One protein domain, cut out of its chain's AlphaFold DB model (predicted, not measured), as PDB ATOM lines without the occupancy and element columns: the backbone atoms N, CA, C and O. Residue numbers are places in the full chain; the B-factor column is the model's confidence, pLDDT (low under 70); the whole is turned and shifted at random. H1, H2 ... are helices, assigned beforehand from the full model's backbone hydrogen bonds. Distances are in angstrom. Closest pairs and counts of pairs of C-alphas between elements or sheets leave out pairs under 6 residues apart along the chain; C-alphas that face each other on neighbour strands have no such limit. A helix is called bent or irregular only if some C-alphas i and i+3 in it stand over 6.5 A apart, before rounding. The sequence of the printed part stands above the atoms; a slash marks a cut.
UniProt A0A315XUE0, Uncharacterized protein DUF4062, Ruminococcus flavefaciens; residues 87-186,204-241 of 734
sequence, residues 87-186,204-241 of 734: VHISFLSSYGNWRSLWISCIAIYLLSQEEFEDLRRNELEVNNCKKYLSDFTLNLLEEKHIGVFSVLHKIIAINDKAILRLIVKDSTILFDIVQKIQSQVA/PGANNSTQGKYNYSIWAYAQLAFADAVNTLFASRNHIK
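What this domain is: This is residues 87 to 186 and 204 to 241 of the 734 residues of the protein "Uncharacterized protein DUF4062" of Ruminococcus flavefaciens (UniProt A0A315XUE0). A long helix, H2, runs through the middle of a helical body, and H6, H7 and H8 cross it on three sides. H5 sits beside H2 and H7, H3 and H4 lie toward the far end of H2, H1 lies near its beginning, and the loop of residues 204 to 217 reaches out from the body. The printed part has 138 residues with eight named helices, H1 to H8 in order along the chain, and no named strand; its class is all helix. It is compact, with a radius of gyration of the C-alphas of 16.1 A, yet elongated in outline, spanning 55 by 30 by 24 A.

Where its parts are: H1, residues 87 to 92, begins at C-alpha 87 (43.575, 22.083, 4.433). H2 is residues 95 to 111, 24.4 A long, and H3 is residues 114 to 126, 18.4 A long. H4, residues 129 to 132, H5, residues 135 to 142, and H6, residues 148 to 156, follow. H7, residues 161 to 178, is 25.2 A long. H8, residues 218 to 236, is 27.1 A long and ends at C-alpha 236 (54.191, 7.761, -23.031). H3 is irregular, with C-alphas 115 and 118 7.8 A apart; H7 is only just irregular, with C-alphas 169 and 172 6.7 A apart, and has a kink of 39 degrees near residue 172.

How they stand to each other: H2 is the hub, touching five helices. It touches H7 at a steep tilt of 55 degrees, the same way; the closest C-alphas, of Ser 104 and Ser 171, are 4.9 A apart. It touches H8 at a steep tilt of 56 degrees, with C-alphas of Arg 99 and Ala 225 closest at 4.6 A. Residues 105 to 109 of H2 touch H6, opposite ways at 58 degrees, a steep tilt; C-alphas 105 and 148 are closest at 5.5 A. Residues 108 to 111 touch H5, closest at C-alphas 108 and 141, 5.7 A. H2 and H3 touch only at the corner, closest at C-alphas 111 and 120, 6.2 A. H4 and H7 only just touch, with 3 pairs of C-alphas within 8 A, closest at C-alphas 132 and 170, 7.3 A. H1 touches H7, closest at C-alphas 87 and 161, 6.5 A. H6 and H8 are apart. Every O i to N i+4 pair is within hydrogen-bond range in H1, H2, H5 and H6, against 7 of 9 in H3, 12 of 14 in H7 and 13 of 15 in H8; H4 is too short for such a pair.

The domain as a whole: The C-alphas farthest apart, of Asp 118 and Thr 210, are 55.5 A apart. Residues 187 to 203 are not printed, and C-alphas 186 and 204 stand 35.6 A apart across the cut, in the link from H7 to H8. The links printed whole are tight. Residues 185 to 186 pair in parallel with residues 240 to 241. Mean pLDDT of the printed part is 86.4; residues 204 to 217 are under 70.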
ATOM      1  N   VAL A  87      43.721  23.470   4.892       84.81
ATOM      2  CA  VAL A  87      43.575  22.083   4.433       84.81
ATOM      3  C   VAL A  87      44.273  21.921   3.090       84.81
ATOM      4  O   VAL A  87      45.090  21.007   2.930       84.81
ATOM      5  N   HIS A  88      44.028  22.854   2.170       86.06
ATOM      6  CA  HIS A  88      44.682  22.896   0.867       86.06
ATOM      7  C   HIS A  88      46.190  23.065   1.007       86.06
ATOM      8  O   HIS A  88      46.941  22.277   0.443       86.06
ATOM      9  N   ILE A  89      46.650  24.020   1.818       82.06
ATOM     10  CA  ILE A  89      48.077  24.268   2.070       82.06
ATOM     11  C   ILE A  89      48.751  23.009   2.627       82.06
ATOM     12  O   ILE A  89      49.806  22.599   2.150       82.06
ATOM     13  N   SER A  90      48.122  22.347   3.605       83.12
ATOM     14  CA  SER A  90      48.629  21.105   4.202       83.12
ATOM     15  C   SER A  90      48.677  19.934   3.214       83.12
ATOM     16  O   SER A  90      49.456  18.997   3.398       83.12
ATOM     17  N   PHE A  91      47.807  19.924   2.208       85.94
ATOM     18  CA  PHE A  91      47.777  18.895   1.175       85.94
ATOM     19  C   PHE A  91      48.773  19.185   0.041       85.94
ATOM     20  O   PHE A  91      49.497  18.287  -0.390       85.94
ATOM     21  N   LEU A  92      48.837  20.437  -0.406       86.19
ATOM     22  CA  LEU A  92      49.625  20.931  -1.538       86.19
ATOM     23  C   LEU A  92      51.069  21.298  -1.160       86.19
ATOM     24  O   LEU A  92      51.860  21.674  -2.020       86.19
ATOM     25  N   SER A  93      51.449  21.131   0.106       82.81
ATOM     26  CA  SER A  93      52.847  21.159   0.553       82.81
ATOM     27  C   SER A  93      53.661  19.944   0.082       82.81
ATOM     28  O   SER A  93      54.868  19.895   0.295       82.81
ATOM     29  N   SER A  94      53.029  18.957  -0.560       85.88
ATOM     30  CA  SER A  94      53.696  17.816  -1.191       85.88
ATOM     31  C   SER A  94      53.803  18.014  -2.703       85.88
ATOM     32  O   SER A  94      52.787  18.104  -3.397       85.88
ATOM     33  N   TYR A  95      55.032  17.993  -3.227       87.75
ATOM     34  CA  TYR A  95      55.300  18.037  -4.669       87.75
ATOM     35  C   TYR A  95      54.624  16.877  -5.426       87.75
ATOM     36  O   TYR A  95      54.053  17.069  -6.499       87.75
ATOM     37  N   GLY A  96      54.610  15.674  -4.840       90.12
ATOM     38  CA  GLY A  96      53.958  14.506  -5.440       90.12
ATOM     39  C   GLY A  96      52.442  14.674  -5.576       90.12
ATOM     40  O   GLY A  96      51.878  14.314  -6.608       90.12
ATOM     41  N   ASN A  97      51.793  15.290  -4.580       92.19
ATOM     42  CA  ASN A  97      50.358  15.579  -4.652       92.19
ATOM     43  C   ASN A  97      50.056  16.565  -5.781       92.19
ATOM     44  O   ASN A  97      49.105  16.349  -6.526       92.19
ATOM     45  N   TRP A  98      50.886  17.599  -5.947       92.00
ATOM     46  CA  TRP A  98      50.773  18.533  -7.068       92.00
ATOM     47  C   TRP A  98      50.885  17.841  -8.424       92.00
ATOM     48  O   TRP A  98      50.053  18.066  -9.301       92.00
ATOM     49  N   ARG A  99      51.889  16.975  -8.595       94.25
ATOM     50  CA  ARG A  99      52.113  16.251  -9.853       94.25
ATOM     51  C   ARG A  99      50.905  15.390 -10.217       94.25
ATOM     52  O   ARG A  99      50.392  15.493 -11.328       94.25
ATOM     53  N   SER A 100      50.415  14.585  -9.275       95.88
ATOM     54  CA  SER A 100      49.233  13.742  -9.488       95.88
ATOM     55  C   SER A 100      47.962  14.555  -9.709       95.88
ATOM     56  O   SER A 100      47.159  14.199 -10.566       95.88
ATOM     57  N   LEU A 101      47.790  15.666  -8.989       95.81
ATOM     58  CA  LEU A 101      46.658  16.566  -9.184       95.81
ATOM     59  C   LEU A 101      46.643  17.141 -10.604       95.81
ATOM     60  O   LEU A 101      45.588  17.158 -11.236       95.81
ATOM     61  N   TRP A 102      47.795  17.555 -11.139       96.62
ATOM     62  CA  TRP A 102      47.882  18.048 -12.514       96.62
ATOM     63  C   TRP A 102      47.594  16.974 -13.557       96.62
ATOM     64  O   TRP A 102      46.875  17.257 -14.514       96.62
ATOM     65  N   ILE A 103      48.086  15.748 -13.353       96.50
ATOM     66  CA  ILE A 103      47.731  14.603 -14.206       96.50
ATOM     67  C   ILE A 103      46.212  14.409 -14.206       96.50
ATOM     68  O   ILE A 103      45.618  14.350 -15.282       96.50
ATOM     69  N   SER A 104      45.571  14.394 -13.032       97.12
ATOM     70  CA  SER A 104      44.113  14.271 -12.924       97.12
ATOM     71  C   SER A 104      43.386  15.425 -13.617       97.12
ATOM     72  O   SER A 104      42.457  15.175 -14.376       97.12
ATOM     73  N   CYS A 105      43.817  16.677 -13.431       97.00
ATOM     74  CA  CYS A 105      43.173  17.837 -14.060       97.00
ATOM     75  C   CYS A 105      43.258  17.790 -15.591       97.00
ATOM     76  O   CYS A 105      42.258  18.021 -16.269       97.00
ATOM     77  N   ILE A 106      44.440  17.480 -16.140       96.94
ATOM     78  CA  ILE A 106      44.643  17.352 -17.590       96.94
ATOM     79  C   ILE A 106      43.795  16.202 -18.134       96.94
ATOM     80  O   ILE A 106      43.116  16.365 -19.145       96.94
ATOM     81  N   ALA A 107      43.806  15.057 -17.451       96.12
ATOM     82  CA  ALA A 107      43.087  13.874 -17.888       96.12
ATOM     83  C   ALA A 107      41.570  14.060 -17.861       96.12
ATOM     84  O   ALA A 107      40.908  13.761 -18.849       96.12
ATOM     85  N   ILE A 108      41.025  14.604 -16.771       97.31
ATOM     86  CA  ILE A 108      39.595  14.905 -16.653       97.31
ATOM     87  C   ILE A 108      39.181  15.904 -17.733       97.31
ATOM     88  O   ILE A 108      38.179  15.677 -18.403       97.31
ATOM     89  N   TYR A 109      39.963  16.966 -17.954       97.06
ATOM     90  CA  TYR A 109      39.651  17.955 -18.985       97.06
ATOM     91  C   TYR A 109      39.636  17.356 -20.397       97.06
ATOM     92  O   TYR A 109      38.743  17.666 -21.184       97.06
ATOM     93  N   LEU A 110      40.611  16.503 -20.725       95.44
ATOM     94  CA  LEU A 110      40.645  15.805 -22.009       95.44
ATOM     95  C   LEU A 110      39.449  14.862 -22.145       95.44
ATOM     96  O   LEU A 110      38.693  14.976 -23.098       95.44
ATOM     97  N   LEU A 111      39.240  13.968 -21.181       95.31
ATOM     98  CA  LEU A 111      38.191  12.951 -21.254       95.31
ATOM     99  C   LEU A 111      36.773  13.530 -21.177       95.31
ATOM    100  O   LEU A 111      35.836  12.859 -21.594       95.31
ATOM    101  N   SER A 112      36.602  14.763 -20.690       95.00
ATOM    102  CA  SER A 112      35.314  15.463 -20.708       95.00
ATOM    103  C   SER A 112      34.977  16.113 -22.056       95.00
ATOM    104  O   SER A 112      33.916  16.725 -22.172       95.00
ATOM    105  N   GLN A 113      35.878  16.099 -23.048       94.38
ATOM    106  CA  GLN A 113      35.572  16.653 -24.370       94.38
ATOM    107  C   GLN A 113      34.689  15.690 -25.172       94.38
ATOM    108  O   GLN A 113      34.876  14.475 -25.119       94.38
ATOM    109  N   GLU A 114      33.773  16.248 -25.965       92.81
ATOM    110  CA  GLU A 114      32.847  15.497 -26.828       92.81
ATOM    111  C   GLU A 114      33.597  14.545 -27.782       92.81
ATOM    112  O   GLU A 114      33.166  13.418 -28.005       92.81
ATOM    113  N   GLU A 115      34.781  14.940 -28.265       93.56
ATOM    114  CA  GLU A 115      35.648  14.116 -29.121       93.56
ATOM    115  C   GLU A 115      36.113  12.799 -28.477       93.56
ATOM    116  O   GLU A 115      36.574  11.902 -29.185       93.56
ATOM    117  N   PHE A 116      36.029  12.682 -27.150       94.50
ATOM    118  CA  PHE A 116      36.504  11.527 -26.388       94.50
ATOM    119  C   PHE A 116      35.393  10.795 -25.632       94.50
ATOM    120  O   PHE A 116      35.695   9.893 -24.847       94.50
ATOM    121  N   GLU A 117      34.122  11.116 -25.891       93.62
ATOM    122  CA  GLU A 117      32.985  10.505 -25.199       93.62
ATOM    123  C   GLU A 117      32.941   8.980 -25.388       93.62
ATOM    124  O   GLU A 117      32.781   8.243 -24.414       93.62
ATOM    125  N   ASP A 118      33.162   8.486 -26.609       93.75
ATOM    126  CA  ASP A 118      33.159   7.045 -26.895       93.75
ATOM    127  C   ASP A 118      34.312   6.314 -26.201       93.75
ATOM    128  O   ASP A 118      34.124   5.224 -25.655       93.75
ATOM    129  N   LEU A 119      35.509   6.915 -26.176       94.31
ATOM    130  CA  LEU A 119      36.646   6.364 -25.438       94.31
ATOM    131  C   LEU A 119      36.324   6.306 -23.943       94.31
ATOM    132  O   LEU A 119      36.498   5.261 -23.316       94.31
ATOM    133  N   ARG A 120      35.811   7.406 -23.382       94.06
ATOM    134  CA  ARG A 120      35.415   7.500 -21.975       94.06
ATOM    135  C   ARG A 120      34.373   6.435 -21.627       94.06
ATOM    136  O   ARG A 120      34.568   5.704 -20.660       94.06
ATOM    137  N   ARG A 121      33.305   6.303 -22.421       92.88
ATOM    138  CA  ARG A 121      32.226   5.327 -22.192       92.88
ATOM    139  C   ARG A 121      32.748   3.891 -22.248       92.88
ATOM    140  O   ARG A 121      32.497   3.118 -21.329       92.88
ATOM    141  N   ASN A 122      33.539   3.554 -23.268       93.88
ATOM    142  CA  ASN A 122      34.130   2.221 -23.399       93.88
ATOM    143  C   ASN A 122      35.023   1.865 -22.201       93.88
ATOM    144  O   ASN A 122      34.922   0.774 -21.647       93.88
ATOM    145  N   GLU A 123      35.880   2.781 -21.760       94.12
ATOM    146  CA  GLU A 123      36.787   2.508 -20.644       94.12
ATOM    147  C   GLU A 123      36.057   2.427 -19.294       94.12
ATOM    148  O   GLU A 123      36.326   1.534 -18.486       94.12
ATOM    149  N   LEU A 124      35.092   3.314 -19.046       91.69
ATOM    150  CA  LEU A 124      34.359   3.338 -17.782       91.69
ATOM    151  C   LEU A 124      33.348   2.192 -17.659       91.69
ATOM    152  O   LEU A 124      33.276   1.580 -16.591       91.69
ATOM    153  N   GLU A 125      32.593   1.897 -18.720       90.94
ATOM    154  CA  GLU A 125      31.489   0.931 -18.693       90.94
ATOM    155  C   GLU A 125      31.930  -0.468 -19.133       90.94
ATOM    156  O   GLU A 125      31.715  -1.433 -18.402       90.94
ATOM    157  N   VAL A 126      32.587  -0.590 -20.292       86.69
ATOM    158  CA  VAL A 126      32.942  -1.896 -20.877       86.69
ATOM    159  C   VAL A 126      34.160  -2.496 -20.175       86.69
ATOM    160  O   VAL A 126      34.113  -3.641 -19.725       86.69
ATOM    161  N   ASN A 127      35.230  -1.713 -20.004       88.06
ATOM    162  CA  ASN A 127      36.432  -2.155 -19.283       88.06
ATOM    163  C   ASN A 127      36.300  -2.017 -17.757       88.06
ATOM    164  O   ASN A 127      37.203  -2.413 -17.014       88.06
ATOM    165  N   ASN A 128      35.159  -1.507 -17.278       89.81
ATOM    166  CA  ASN A 128      34.800  -1.396 -15.867       89.81
ATOM    167  C   ASN A 128      35.858  -0.645 -15.030       89.81
ATOM    168  O   ASN A 128      36.105  -0.985 -13.867       89.81
ATOM    169  N   CYS A 129      36.496   0.384 -15.606       89.06
ATOM    170  CA  CYS A 129      37.413   1.263 -14.873       89.06
ATOM    171  C   CYS A 129      36.684   2.085 -13.800       89.06
ATOM    172  O   CYS A 129      37.301   2.474 -12.808       89.06
ATOM    173  N   LYS A 130      35.363   2.285 -13.948       90.94
ATOM    174  CA  LYS A 130      34.513   3.033 -13.010       90.94
ATOM    175  C   LYS A 130      34.659   2.566 -11.556       90.94
ATOM    176  O   LYS A 130      34.663   3.399 -10.661       90.94
ATOM    177  N   LYS A 131      34.846   1.263 -11.308       91.06
ATOM    178  CA  LYS A 131      34.972   0.699  -9.946       91.06
ATOM    179  C   LYS A 131      36.230   1.130  -9.184       91.06
ATOM    180  O   LYS A 131      36.344   0.856  -7.992       91.06
ATOM    181  N   TYR A 132      37.203   1.710  -9.879       91.62
ATOM    182  CA  TYR A 132      38.473   2.121  -9.295       91.62
ATOM    183  C   TYR A 132      38.622   3.639  -9.165       91.62
ATOM    184  O   TYR A 132      39.597   4.086  -8.566       91.62
ATOM    185  N   LEU A 133      37.689   4.402  -9.734       94.50
ATOM    186  CA  LEU A 133      37.632   5.852  -9.613       94.50
ATOM    187  C   LEU A 133      36.673   6.223  -8.484       94.50
ATOM    188  O   LEU A 133      35.681   5.535  -8.245       94.50
ATOM    189  N   SER A 134      36.955   7.323  -7.795       95.00
ATOM    190  CA  SER A 134      36.018   7.882  -6.825       95.00
ATOM    191  C   SER A 134      34.776   8.467  -7.504       95.00
ATOM    192  O   SER A 134      34.848   8.984  -8.622       95.00
ATOM    193  N   ASP A 135      33.642   8.460  -6.797       94.25
ATOM    194  CA  ASP A 135      32.391   9.072  -7.274       94.25
ATOM    195  C   ASP A 135      32.579  10.547  -7.644       94.25
ATOM    196  O   ASP A 135      31.994  11.039  -8.606       94.25
ATOM    197  N   PHE A 136      33.452  11.248  -6.919       93.94
ATOM    198  CA  PHE A 136      33.776  12.635  -7.218       93.94
ATOM    199  C   PHE A 136      34.475  12.790  -8.578       93.94
ATOM    200  O   PHE A 136      34.064  13.619  -9.388       93.94
ATOM    201  N   THR A 137      35.487  11.965  -8.866       95.56
ATOM    202  CA  THR A 137      36.156  11.952 -10.177       95.56
ATOM    203  C   THR A 137      35.182  11.600 -11.301       95.56
ATOM    204  O   THR A 137      35.226  12.214 -12.364       95.56
ATOM    205  N   LEU A 138      34.276  10.647 -11.067       95.12
ATOM    206  CA  LEU A 138      33.251  10.266 -12.041       95.12
ATOM    207  C   LEU A 138      32.288  11.419 -12.341       95.12
ATOM    208  O   LEU A 138      32.016  11.684 -13.506       95.12
ATOM    209  N   ASN A 139      31.842  12.152 -11.318       95.06
ATOM    210  CA  ASN A 139      31.006  13.339 -11.510       95.06
ATOM    211  C   ASN A 139      31.738  14.418 -12.317       95.06
ATOM    212  O   ASN A 139      31.167  14.982 -13.246       95.06
ATOM    213  N   LEU A 140      33.023  14.660 -12.028       95.81
ATOM    214  CA  LEU A 140      33.820  15.614 -12.799       95.81
ATOM    215  C   LEU A 140      33.962  15.215 -14.271       95.81
ATOM    216  O   LEU A 140      34.009  16.098 -15.120       95.81
ATOM    217  N   LEU A 141      34.041  13.923 -14.590       95.56
ATOM    218  CA  LEU A 141      34.156  13.461 -15.975       95.56
ATOM    219  C   LEU A 141      32.893  13.727 -16.803       95.56
ATOM    220  O   LEU A 141      33.018  13.913 -18.010       95.56
ATOM    221  N   GLU A 142      31.712  13.756 -16.179       92.62
ATOM    222  CA  GLU A 142      30.430  14.039 -16.845       92.62
ATOM    223  C   GLU A 142      30.162  15.539 -17.036       92.62
ATOM    224  O   GLU A 142      29.327  15.942 -17.846       92.62
ATOM    225  N   GLU A 143      30.876  16.394 -16.308       93.12
ATOM    226  CA  GLU A 143      30.720  17.839 -16.404       93.12
ATOM    227  C   GLU A 143      31.473  18.432 -17.600       93.12
ATOM    228  O   GLU A 143      32.593  18.041 -17.931       93.12
ATOM    229  N   LYS A 144      30.898  19.476 -18.210       89.81
ATOM    230  CA  LYS A 144      31.593  20.258 -19.236       89.81
ATOM    231  C   LYS A 144      32.610  21.201 -18.592       89.81
ATOM    232  O   LYS A 144      32.269  22.009 -17.724       89.81
ATOM    233  N   HIS A 145      33.848  21.142 -19.076       93.50
ATOM    234  CA  HIS A 145      34.957  21.983 -18.619       93.50
ATOM    235  C   HIS A 145      35.510  22.827 -19.763       93.50
ATOM    236  O   HIS A 145      35.655  22.359 -20.892       93.50
ATOM    237  N   ILE A 146      35.856  24.075 -19.454       91.69
ATOM    238  CA  ILE A 146      36.406  25.046 -20.415       91.69
ATOM    239  C   ILE A 146      37.945  25.058 -20.432       91.69
ATOM    240  O   ILE A 146      38.555  25.795 -21.211       91.69
ATOM    241  N   GLY A 147      38.588  24.302 -19.538       93.62
ATOM    242  CA  GLY A 147      40.041  24.185 -19.417       93.62
ATOM    243  C   GLY A 147      40.473  23.259 -18.278       93.62
ATOM    244  O   GLY A 147      39.661  22.813 -17.470       93.62
ATOM    245  N   VAL A 148      41.778  23.027 -18.173       95.12
ATOM    246  CA  VAL A 148      42.422  22.335 -17.050       95.12
ATOM    247  C   VAL A 148      42.184  23.091 -15.749       95.12
ATOM    248  O   VAL A 148      41.869  22.483 -14.727       95.12
ATOM    249  N   PHE A 149      42.261  24.423 -15.774       94.25
ATOM    250  CA  PHE A 149      42.025  25.196 -14.559       94.25
ATOM    251  C   PHE A 149      40.579  25.130 -14.070       94.25
ATOM    252  O   PHE A 149      40.371  25.178 -12.863       94.25
ATOM    253  N   SER A 150      39.573  24.984 -14.944       93.50
ATOM    254  CA  SER A 150      38.189  24.838 -14.461       93.50
ATOM    255  C   SER A 150      37.994  23.539 -13.678       93.50
ATOM    256  O   SER A 150      37.231  23.521 -12.717       93.50
ATOM    257  N   VAL A 151      38.730  22.482 -14.042       95.31
ATOM    258  CA  VAL A 151      38.785  21.244 -13.255       95.31
ATOM    259  C   VAL A 151      39.484  21.498 -11.921       95.31
ATOM    260  O   VAL A 151      38.942  21.152 -10.873       95.31
ATOM    261  N   LEU A 152      40.646  22.163 -11.938       94.19
ATOM    262  CA  LEU A 152      41.380  22.496 -10.715       94.19
ATOM    263  C   LEU A 152      40.523  23.306  -9.734       94.19
ATOM    264  O   LEU A 152      40.484  22.968  -8.557       94.19
ATOM    265  N   HIS A 153      39.803  24.327 -10.207       92.06
ATOM    266  CA  HIS A 153      38.889  25.135  -9.388       92.06
ATOM    267  C   HIS A 153      37.851  24.278  -8.670       92.06
ATOM    268  O   HIS A 153      37.619  24.470  -7.481       92.06
ATOM    269  N   LYS A 154      37.259  23.301  -9.361       92.88
ATOM    270  CA  LYS A 154      36.270  22.400  -8.756       92.88
ATOM    271  C   LYS A 154      36.888  21.460  -7.728       92.88
ATOM    272  O   LYS A 154      36.265  21.190  -6.709       92.88
ATOM    273  N   ILE A 155      38.113  20.994  -7.968       93.00
ATOM    274  CA  ILE A 155      38.836  20.151  -7.009       93.00
ATOM    275  C   ILE A 155      39.208  20.956  -5.756       93.00
ATOM    276  O   ILE A 155      38.992  20.491  -4.643       93.00
ATOM    277  N   ILE A 156      39.729  22.169  -5.933       89.75
ATOM    278  CA  ILE A 156      40.146  23.069  -4.846       89.75
ATOM    279  C   ILE A 156      38.952  23.713  -4.125       89.75
ATOM    280  O   ILE A 156      39.080  24.170  -3.000       89.75
ATOM    281  N   ALA A 157      37.757  23.717  -4.712       89.44
ATOM    282  CA  ALA A 157      36.552  24.096  -3.975       89.44
ATOM    283  C   ALA A 157      36.224  23.108  -2.835       89.44
ATOM    284  O   ALA A 157      35.434  23.433  -1.946       89.44
ATOM    285  N   ILE A 158      36.813  21.905  -2.844       89.25
ATOM    286  CA  ILE A 158      36.585  20.885  -1.822       89.25
ATOM    287  C   ILE A 158      37.523  21.081  -0.639       89.25
ATOM    288  O   ILE A 158      38.709  20.765  -0.694       89.25
ATOM    289  N   ASN A 159      36.941  21.438   0.497       86.56
ATOM    290  CA  ASN A 159      37.670  21.536   1.751       86.56
ATOM    291  C   ASN A 159      37.757  20.199   2.519       86.56
ATOM    292  O   ASN A 159      37.448  20.121   3.707       86.56
ATOM    293  N   ASP A 160      38.126  19.115   1.830       91.31
ATOM    294  CA  ASP A 160      38.247  17.778   2.423       91.31
ATOM    295  C   ASP A 160      39.493  17.043   1.909       91.31
ATOM    296  O   ASP A 160      39.581  16.587   0.765       91.31
ATOM    297  N   LYS A 161      40.458  16.855   2.814       90.25
ATOM    298  CA  LYS A 161      41.725  16.172   2.534       90.25
ATOM    299  C   LYS A 161      41.548  14.711   2.111       90.25
ATOM    300  O   LYS A 161      42.409  14.190   1.403       90.25
ATOM    301  N   ALA A 162      40.492  14.026   2.549       92.31
ATOM    302  CA  ALA A 162      40.215  12.650   2.148       92.31
ATOM    303  C   ALA A 162      39.813  12.587   0.671       92.31
ATOM    304  O   ALA A 162      40.379  11.785  -0.072       92.31
ATOM    305  N   ILE A 163      38.929  13.484   0.227       92.00
ATOM    306  CA  ILE A 163      38.506  13.571  -1.177       92.00
ATOM    307  C   ILE A 163      39.685  13.983  -2.068       92.00
ATOM    308  O   ILE A 163      39.946  13.335  -3.081       92.00
ATOM    309  N   LEU A 164      40.483  14.973  -1.650       93.19
ATOM    310  CA  LEU A 164      41.694  15.378  -2.377       93.19
ATOM    311  C   LEU A 164      42.688  14.213  -2.562       93.19
ATOM    312  O   LEU A 164      43.281  14.050  -3.630       93.19
ATOM    313  N   ARG A 165      42.847  13.353  -1.543       94.00
ATOM    314  CA  ARG A 165      43.676  12.137  -1.635       94.00
ATOM    315  C   ARG A 165      43.104  11.098  -2.597       94.00
ATOM    316  O   ARG A 165      43.890  10.425  -3.261       94.00
ATOM    317  N   LEU A 166      41.779  10.958  -2.674       94.25
ATOM    318  CA  LEU A 166      41.138  10.056  -3.634       94.25
ATOM    319  C   LEU A 166      41.429  10.497  -5.071       94.25
ATOM    320  O   LEU A 166      41.881   9.684  -5.864       94.25
ATOM    321  N   ILE A 167      41.313  11.790  -5.378       93.31
ATOM    322  CA  ILE A 167      41.602  12.328  -6.719       93.31
ATOM    323  C   ILE A 167      43.062  12.095  -7.131       93.31
ATOM    324  O   ILE A 167      43.353  11.772  -8.285       93.31
ATOM    325  N   VAL A 168      44.002  12.239  -6.191       93.56
ATOM    326  CA  VAL A 168      45.419  11.921  -6.430       93.56
ATOM    327  C   VAL A 168      45.625  10.425  -6.666       93.56
ATOM    328  O   VAL A 168      46.414  10.055  -7.535       93.56
ATOM    329  N   LYS A 169      44.904   9.556  -5.954       94.62
ATOM    330  CA  LYS A 169      44.946   8.103  -6.172       94.62
ATOM    331  C   LYS A 169      44.363   7.708  -7.535       94.62
ATOM    332  O   LYS A 169      44.914   6.832  -8.195       94.62
ATOM    333  N   ASP A 170      43.303   8.386  -7.964       95.81
ATOM    334  CA  ASP A 170      42.635   8.165  -9.250       95.81
ATOM    335  C   ASP A 170      43.525   8.554 -10.448       95.81
ATOM    336  O   ASP A 170      43.307   8.070 -11.562       95.81
ATOM    337  N   SER A 171      44.562   9.379 -10.228       95.19
ATOM    338  CA  SER A 171      45.446   9.901 -11.283       95.19
ATOM    339  C   SER A 171      46.085   8.815 -12.152       95.19
ATOM    340  O   SER A 171      46.194   9.006 -13.359       95.19
ATOM    341  N   THR A 172      46.450   7.661 -11.583       93.75
ATOM    342  CA  THR A 172      47.052   6.544 -12.333       93.75
ATOM    343  C   THR A 172      46.085   5.961 -13.362       93.75
ATOM    344  O   THR A 172      46.469   5.682 -14.491       93.75
ATOM    345  N   ILE A 173      44.811   5.819 -13.000       95.12
ATOM    346  CA  ILE A 173      43.801   5.226 -13.885       95.12
ATOM    347  C   ILE A 173      43.377   6.228 -14.948       95.12
ATOM    348  O   ILE A 173      43.264   5.883 -16.121       95.12
ATOM    349  N   LEU A 174      43.195   7.488 -14.552       95.12
ATOM    350  CA  LEU A 174      42.949   8.581 -15.487       95.12
ATOM    351  C   LEU A 174      44.082   8.703 -16.514       95.12
ATOM    352  O   LEU A 174      43.819   8.857 -17.705       95.12
ATOM    353  N   PHE A 175      45.332   8.580 -16.060       94.12
ATOM    354  CA  PHE A 175      46.500   8.527 -16.926       94.12
ATOM    355  C   PHE A 175      46.387   7.380 -17.935       94.12
ATOM    356  O   PHE A 175      46.454   7.643 -19.135       94.12
ATOM    357  N   ASP A 176      46.139   6.147 -17.485       92.50
ATOM    358  CA  ASP A 176      46.030   4.968 -18.359       92.50
ATOM    359  C   ASP A 176      44.949   5.124 -19.439       92.50
ATOM    360  O   ASP A 176      45.156   4.730 -20.591       92.50
ATOM    361  N   ILE A 177      43.810   5.737 -19.099       93.56
ATOM    362  CA  ILE A 177      42.728   6.017 -20.052       93.56
ATOM    363  C   ILE A 177      43.184   7.053 -21.091       93.56
ATOM    364  O   ILE A 177      43.022   6.837 -22.293       93.56
ATOM    365  N   VAL A 178      43.806   8.155 -20.663       93.38
ATOM    366  CA  VAL A 178      44.324   9.198 -21.570       93.38
ATOM    367  C   VAL A 178      45.378   8.647 -22.530       93.38
ATOM    368  O   VAL A 178      45.414   9.046 -23.694       93.38
ATOM    369  N   GLN A 179      46.190   7.675 -22.103       91.12
ATOM    370  CA  GLN A 179      47.177   7.021 -22.972       91.12
ATOM    371  C   GLN A 179      46.556   6.232 -24.142       91.12
ATOM    372  O   GLN A 179      47.286   5.797 -25.040       91.12
ATOM    373  N   LYS A 180      45.232   6.029 -24.158       92.19
ATOM    374  CA  LYS A 180      44.498   5.378 -25.255       92.19
ATOM    375  C   LYS A 180      43.981   6.356 -26.310       92.19
ATOM    376  O   LYS A 180      43.486   5.909 -27.342       92.19
ATOM    377  N   ILE A 181      44.134   7.666 -26.104       92.00
ATOM    378  CA  ILE A 181      43.806   8.681 -27.111       92.00
ATOM    379  C   ILE A 181      44.711   8.501 -28.340       92.00
ATOM    380  O   ILE A 181      45.939   8.515 -28.238       92.00
ATOM    381  N   GLN A 182      44.089   8.329 -29.510       89.06
ATOM    382  CA  GLN A 182      44.786   8.141 -30.790       89.06
ATOM    383  C   GLN A 182      44.769   9.390 -31.683       89.06
ATOM    384  O   GLN A 182      45.597   9.508 -32.586       89.06
ATOM    385  N   SER A 183      43.844  10.325 -31.449       90.62
ATOM    386  CA  SER A 183      43.773  11.578 -32.201       90.62
ATOM    387  C   SER A 183      44.858  12.562 -31.753       90.62
ATOM    388  O   SER A 183      45.338  12.523 -30.618       90.62
ATOM    389  N   GLN A 184      45.272  13.450 -32.661       92.81
ATOM    390  CA  GLN A 184      46.230  14.499 -32.320       92.81
ATOM    391  C   GLN A 184      45.539  15.616 -31.541       92.81
ATOM    392  O   GLN A 184      44.546  16.176 -32.005       92.81
ATOM    393  N   VAL A 185      46.110  15.978 -30.394       94.31
ATOM    394  CA  VAL A 185      45.613  17.048 -29.527       94.31
ATOM    395  C   VAL A 185      46.731  18.045 -29.256       94.31
ATOM    396  O   VAL A 185      47.864  17.650 -28.979       94.31
ATOM    397  N   ALA A 186      46.417  19.337 -29.297       95.62
ATOM    398  CA  ALA A 186      47.299  20.409 -28.860       95.62
ATOM    399  C   ALA A 186      46.606  21.270 -27.795       95.62
ATOM    400  O   ALA A 186      45.569  21.874 -28.056       95.62
ATOM    401  N   PRO A 204      61.681  28.867   1.545       36.22
ATOM    402  CA  PRO A 204      62.290  28.019   2.562       36.22
ATOM    403  C   PRO A 204      63.003  28.772   3.705       36.22
ATOM    404  O   PRO A 204      64.029  29.407   3.484       36.22
ATOM    405  N   GLY A 205      62.507  28.617   4.946       37.91
ATOM    406  CA  GLY A 205      63.172  29.103   6.172       37.91
ATOM    407  C   GLY A 205      62.267  29.705   7.255       37.91
ATOM    408  O   GLY A 205      62.735  29.930   8.368       37.91
ATOM    409  N   ALA A 206      60.981  29.934   6.979       36.78
ATOM    410  CA  ALA A 206      60.031  30.395   7.991       36.78
ATOM    411  C   ALA A 206      59.555  29.226   8.871       36.78
ATOM    412  O   ALA A 206      58.615  28.516   8.516       36.78
ATOM    413  N   ASN A 207      60.189  29.049  10.029       38.16
ATOM    414  CA  ASN A 207      59.621  28.263  11.118       38.16
ATOM    415  C   ASN A 207      59.197  29.238  12.215       38.16
ATOM    416  O   ASN A 207      60.007  30.061  12.643       38.16
ATOM    417  N   ASN A 208      58.001  29.056  12.776       38.12
ATOM    418  CA  ASN A 208      57.933  29.207  14.222       38.12
ATOM    419  C   ASN A 208      58.924  28.184  14.783       38.12
ATOM    420  O   ASN A 208      58.673  26.986  14.717       38.12
ATOM    421  N   SER A 209      60.089  28.709  15.171       42.88
ATOM    422  CA  SER A 209      61.118  28.162  16.051       42.88
ATOM    423  C   SER A 209      61.394  26.650  15.956       42.88
ATOM    424  O   SER A 209      60.579  25.832  16.355       42.88
ATOM    425  N   THR A 210      62.628  26.335  15.549       33.28
ATOM    426  CA  THR A 210      63.447  25.158  15.924       33.28
ATOM    427  C   THR A 210      63.484  23.862  15.104       33.28
ATOM    428  O   THR A 210      64.419  23.109  15.366       33.28
ATOM    429  N   GLN A 211      62.686  23.586  14.058       30.27
ATOM    430  CA  GLN A 211      62.926  22.369  13.235       30.27
ATOM    431  C   GLN A 211      62.566  22.488  11.738       30.27
ATOM    432  O   GLN A 211      61.403  22.638  11.387       30.27
ATOM    433  N   GLY A 212      63.572  22.326  10.858       29.59
ATOM    434  CA  GLY A 212      63.415  21.969   9.434       29.59
ATOM    435  C   GLY A 212      64.035  22.948   8.424       29.59
ATOM    436  O   GLY A 212      63.544  24.059   8.254       29.59
ATOM    437  N   LYS A 213      65.099  22.517   7.731       34.91
ATOM    438  CA  LYS A 213      65.710  23.172   6.559       34.91
ATOM    439  C   LYS A 213      64.817  22.965   5.314       34.91
ATOM    440  O   LYS A 213      64.462  21.834   5.015       34.91
ATOM    441  N   TYR A 214      64.545  24.052   4.591       44.03
ATOM    442  CA  TYR A 214      63.961  24.153   3.241       44.03
ATOM    443  C   TYR A 214      62.499  23.697   3.005       44.03
ATOM    444  O   TYR A 214      62.245  22.575   2.587       44.03
ATOM    445  N   ASN A 215      61.532  24.612   3.158       45.22
ATOM    446  CA  ASN A 215      60.138  24.434   2.717       45.22
ATOM    447  C   ASN A 215      59.847  25.284   1.459       45.22
ATOM    448  O   ASN A 215      59.792  26.504   1.555       45.22
ATOM    449  N   TYR A 216      59.712  24.670   0.282       55.16
ATOM    450  CA  TYR A 216      59.420  25.366  -0.982       55.16
ATOM    451  C   TYR A 216      58.003  25.955  -1.023       55.16
ATOM    452  O   TYR A 216      57.069  25.379  -0.463       55.16
ATOM    453  N   SER A 217      57.823  27.072  -1.738       69.56
ATOM    454  CA  SER A 217      56.505  27.686  -1.907       69.56
ATOM    455  C   SER A 217      55.580  26.779  -2.724       69.56
ATOM    456  O   SER A 217      55.977  26.210  -3.744       69.56
ATOM    457  N   ILE A 218      54.305  26.703  -2.322       79.56
ATOM    458  CA  ILE A 218      53.226  26.057  -3.097       79.56
ATOM    459  C   ILE A 218      53.223  26.572  -4.544       79.56
ATOM    460  O   ILE A 218      53.002  25.815  -5.485       79.56
ATOM    461  N   TRP A 219      53.544  27.853  -4.708       83.06
ATOM    462  CA  TRP A 219      53.680  28.538  -5.982       83.06
ATOM    463  C   TRP A 219      54.733  27.926  -6.927       83.06
ATOM    464  O   TRP A 219      54.477  27.767  -8.126       83.06
ATOM    465  N   ALA A 220      55.917  27.576  -6.412       81.81
ATOM    466  CA  ALA A 220      56.974  26.954  -7.211       81.81
ATOM    467  C   ALA A 220      56.628  25.494  -7.530       81.81
ATOM    468  O   ALA A 220      56.778  25.057  -8.674       81.81
ATOM    469  N   TYR A 221      56.092  24.764  -6.545       87.06
ATOM    470  CA  TYR A 221      55.634  23.387  -6.732       87.06
ATOM    471  C   TYR A 221      54.564  23.269  -7.803       87.06
ATOM    472  O   TYR A 221      54.693  22.412  -8.670       87.06
ATOM    473  N   ALA A 222      53.553  24.137  -7.794       89.69
ATOM    474  CA  ALA A 222      52.484  24.086  -8.780       89.69
ATOM    475  C   ALA A 222      53.024  24.167 -10.218       89.69
ATOM    476  O   ALA A 222      52.618  23.379 -11.069       89.69
ATOM    477  N   GLN A 223      53.982  25.057 -10.486       92.06
ATOM    478  CA  GLN A 223      54.555  25.238 -11.824       92.06
ATOM    479  C   GLN A 223      55.502  24.103 -12.232       92.06
ATOM    480  O   GLN A 223      55.389  23.582 -13.343       92.06
ATOM    481  N   LEU A 224      56.423  23.697 -11.350       91.94
ATOM    482  CA  LEU A 224      57.362  22.610 -11.646       91.94
ATOM    483  C   LEU A 224      56.654  21.260 -11.778       91.94
ATOM    484  O   LEU A 224      56.922  20.515 -12.717       91.94
ATOM    485  N   ALA A 225      55.705  20.968 -10.890       93.75
ATOM    486  CA  ALA A 225      54.939  19.731 -10.937       93.75
ATOM    487  C   ALA A 225      54.016  19.665 -12.160       93.75
ATOM    488  O   ALA A 225      53.753  18.574 -12.660       93.75
ATOM    489  N   PHE A 226      53.542  20.809 -12.667       95.75
ATOM    490  CA  PHE A 226      52.828  20.855 -13.943       95.75
ATOM    491  C   PHE A 226      53.750  20.434 -15.094       95.75
ATOM    492  O   PHE A 226      53.390  19.580 -15.903       95.75
ATOM    493  N   ALA A 227      54.963  20.991 -15.148       95.31
ATOM    494  CA  ALA A 227      55.952  20.629 -16.159       95.31
ATOM    495  C   ALA A 227      56.329  19.136 -16.100       95.31
ATOM    496  O   ALA A 227      56.448  18.479 -17.137       95.31
ATOM    497  N   ASP A 228      56.451  18.586 -14.893       94.44
ATOM    498  CA  ASP A 228      56.662  17.159 -14.634       94.44
ATOM    499  C   ASP A 228      55.473  16.296 -15.095       94.44
ATOM    500  O   ASP A 228      55.652  15.306 -15.810       94.44
ATOM    501  N   ALA A 229      54.240  16.702 -14.776       94.94
ATOM    502  CA  ALA A 229      53.028  16.028 -15.238       94.94
ATOM    503  C   ALA A 229      52.955  15.981 -16.773       94.94
ATOM    504  O   ALA A 229      52.691  14.923 -17.348       94.94
ATOM    505  N   VAL A 230      53.268  17.091 -17.452       94.62
ATOM    506  CA  VAL A 230      53.346  17.142 -18.920       94.62
ATOM    507  C   VAL A 230      54.433  16.213 -19.454       94.62
ATOM    508  O   VAL A 230      54.183  15.482 -20.410       94.62
ATOM    509  N   ASN A 231      55.622  16.210 -18.846       90.94
ATOM    510  CA  ASN A 231      56.713  15.321 -19.249       90.94
ATOM    511  C   ASN A 231      56.314  13.842 -19.107       90.94
ATOM    512  O   ASN A 231      56.584  13.035 -19.992       90.94
ATOM    513  N   THR A 232      55.602  13.509 -18.029       89.50
ATOM    514  CA  THR A 232      55.085  12.162 -17.755       89.50
ATOM    515  C   THR A 232      54.054  11.731 -18.800       89.50
ATOM    516  O   THR A 232      54.144  10.630 -19.333       89.50
ATOM    517  N   LEU A 233      53.099  12.604 -19.138       86.88
ATOM    518  CA  LEU A 233      52.084  12.337 -20.165       86.88
ATOM    519  C   LEU A 233      52.696  12.204 -21.564       86.88
ATOM    520  O   LEU A 233      52.316  11.309 -22.318       86.88
ATOM    521  N   PHE A 234      53.657  13.069 -21.895       79.12
ATOM    522  CA  PHE A 234      54.315  13.092 -23.198       79.12
ATOM    523  C   PHE A 234      55.237  11.888 -23.423       79.12
ATOM    524  O   PHE A 234      55.204  11.298 -24.499       79.12
ATOM    525  N   ALA A 235      56.035  11.493 -22.422       75.50
ATOM    526  CA  ALA A 235      56.972  10.372 -22.544       75.50
ATOM    527  C   ALA A 235      56.286   9.060 -22.962       75.50
ATOM    528  O   ALA A 235      56.919   8.191 -23.562       75.50
ATOM    529  N   SER A 236      54.992   8.925 -22.669       71.62
ATOM    530  CA  SER A 236      54.191   7.761 -23.031       71.62
ATOM    531  C   SER A 236      53.511   7.878 -24.405       71.62
ATOM    532  O   SER A 236      53.364   6.855 -25.078       71.62
ATOM    533  N   ARG A 237      53.131   9.084 -24.870       73.69
ATOM    534  CA  ARG A 237      52.444   9.301 -26.164       73.69
ATOM    535  C   ARG A 237      52.762  10.653 -26.815       73.69
ATOM    536  O   ARG A 237      52.494  11.714 -26.266       73.69
ATOM    537  N   ASN A 238      53.143  10.603 -28.094       79.75
ATOM    538  CA  ASN A 238      53.459  11.792 -28.901       79.75
ATOM    539  C   ASN A 238      52.235  12.513 -29.511       79.75
ATOM    540  O   ASN A 238      52.393  13.577 -30.113       79.75
ATOM    541  N   HIS A 239      51.027  11.941 -29.414       87.75
ATOM    542  CA  HIS A 239      49.814  12.522 -30.013       87.75
ATOM    543  C   HIS A 239      49.221  13.674 -29.191       87.75
ATOM    544  O   HIS A 239      48.536  14.524 -29.757       87.75
ATOM    545  N   ILE A 240      49.517  13.732 -27.889       92.00
ATOM    546  CA  ILE A 240      49.070  14.799 -26.991       92.00
ATOM    547  C   ILE A 240      50.226  15.783 -26.809       92.00
ATOM    548  O   ILE A 240      51.252  15.462 -26.209       92.00
ATOM    549  N   LYS A 241      50.058  16.993 -27.339       94.31
ATOM    550  CA  LYS A 241      51.044  18.075 -27.274       94.31
ATOM    551  C   LYS A 241      50.538  19.141 -26.315       94.31
ATOM    552  O   LYS A 241      49.482  19.722 -26.537       94.31
TER     553      LYS A 241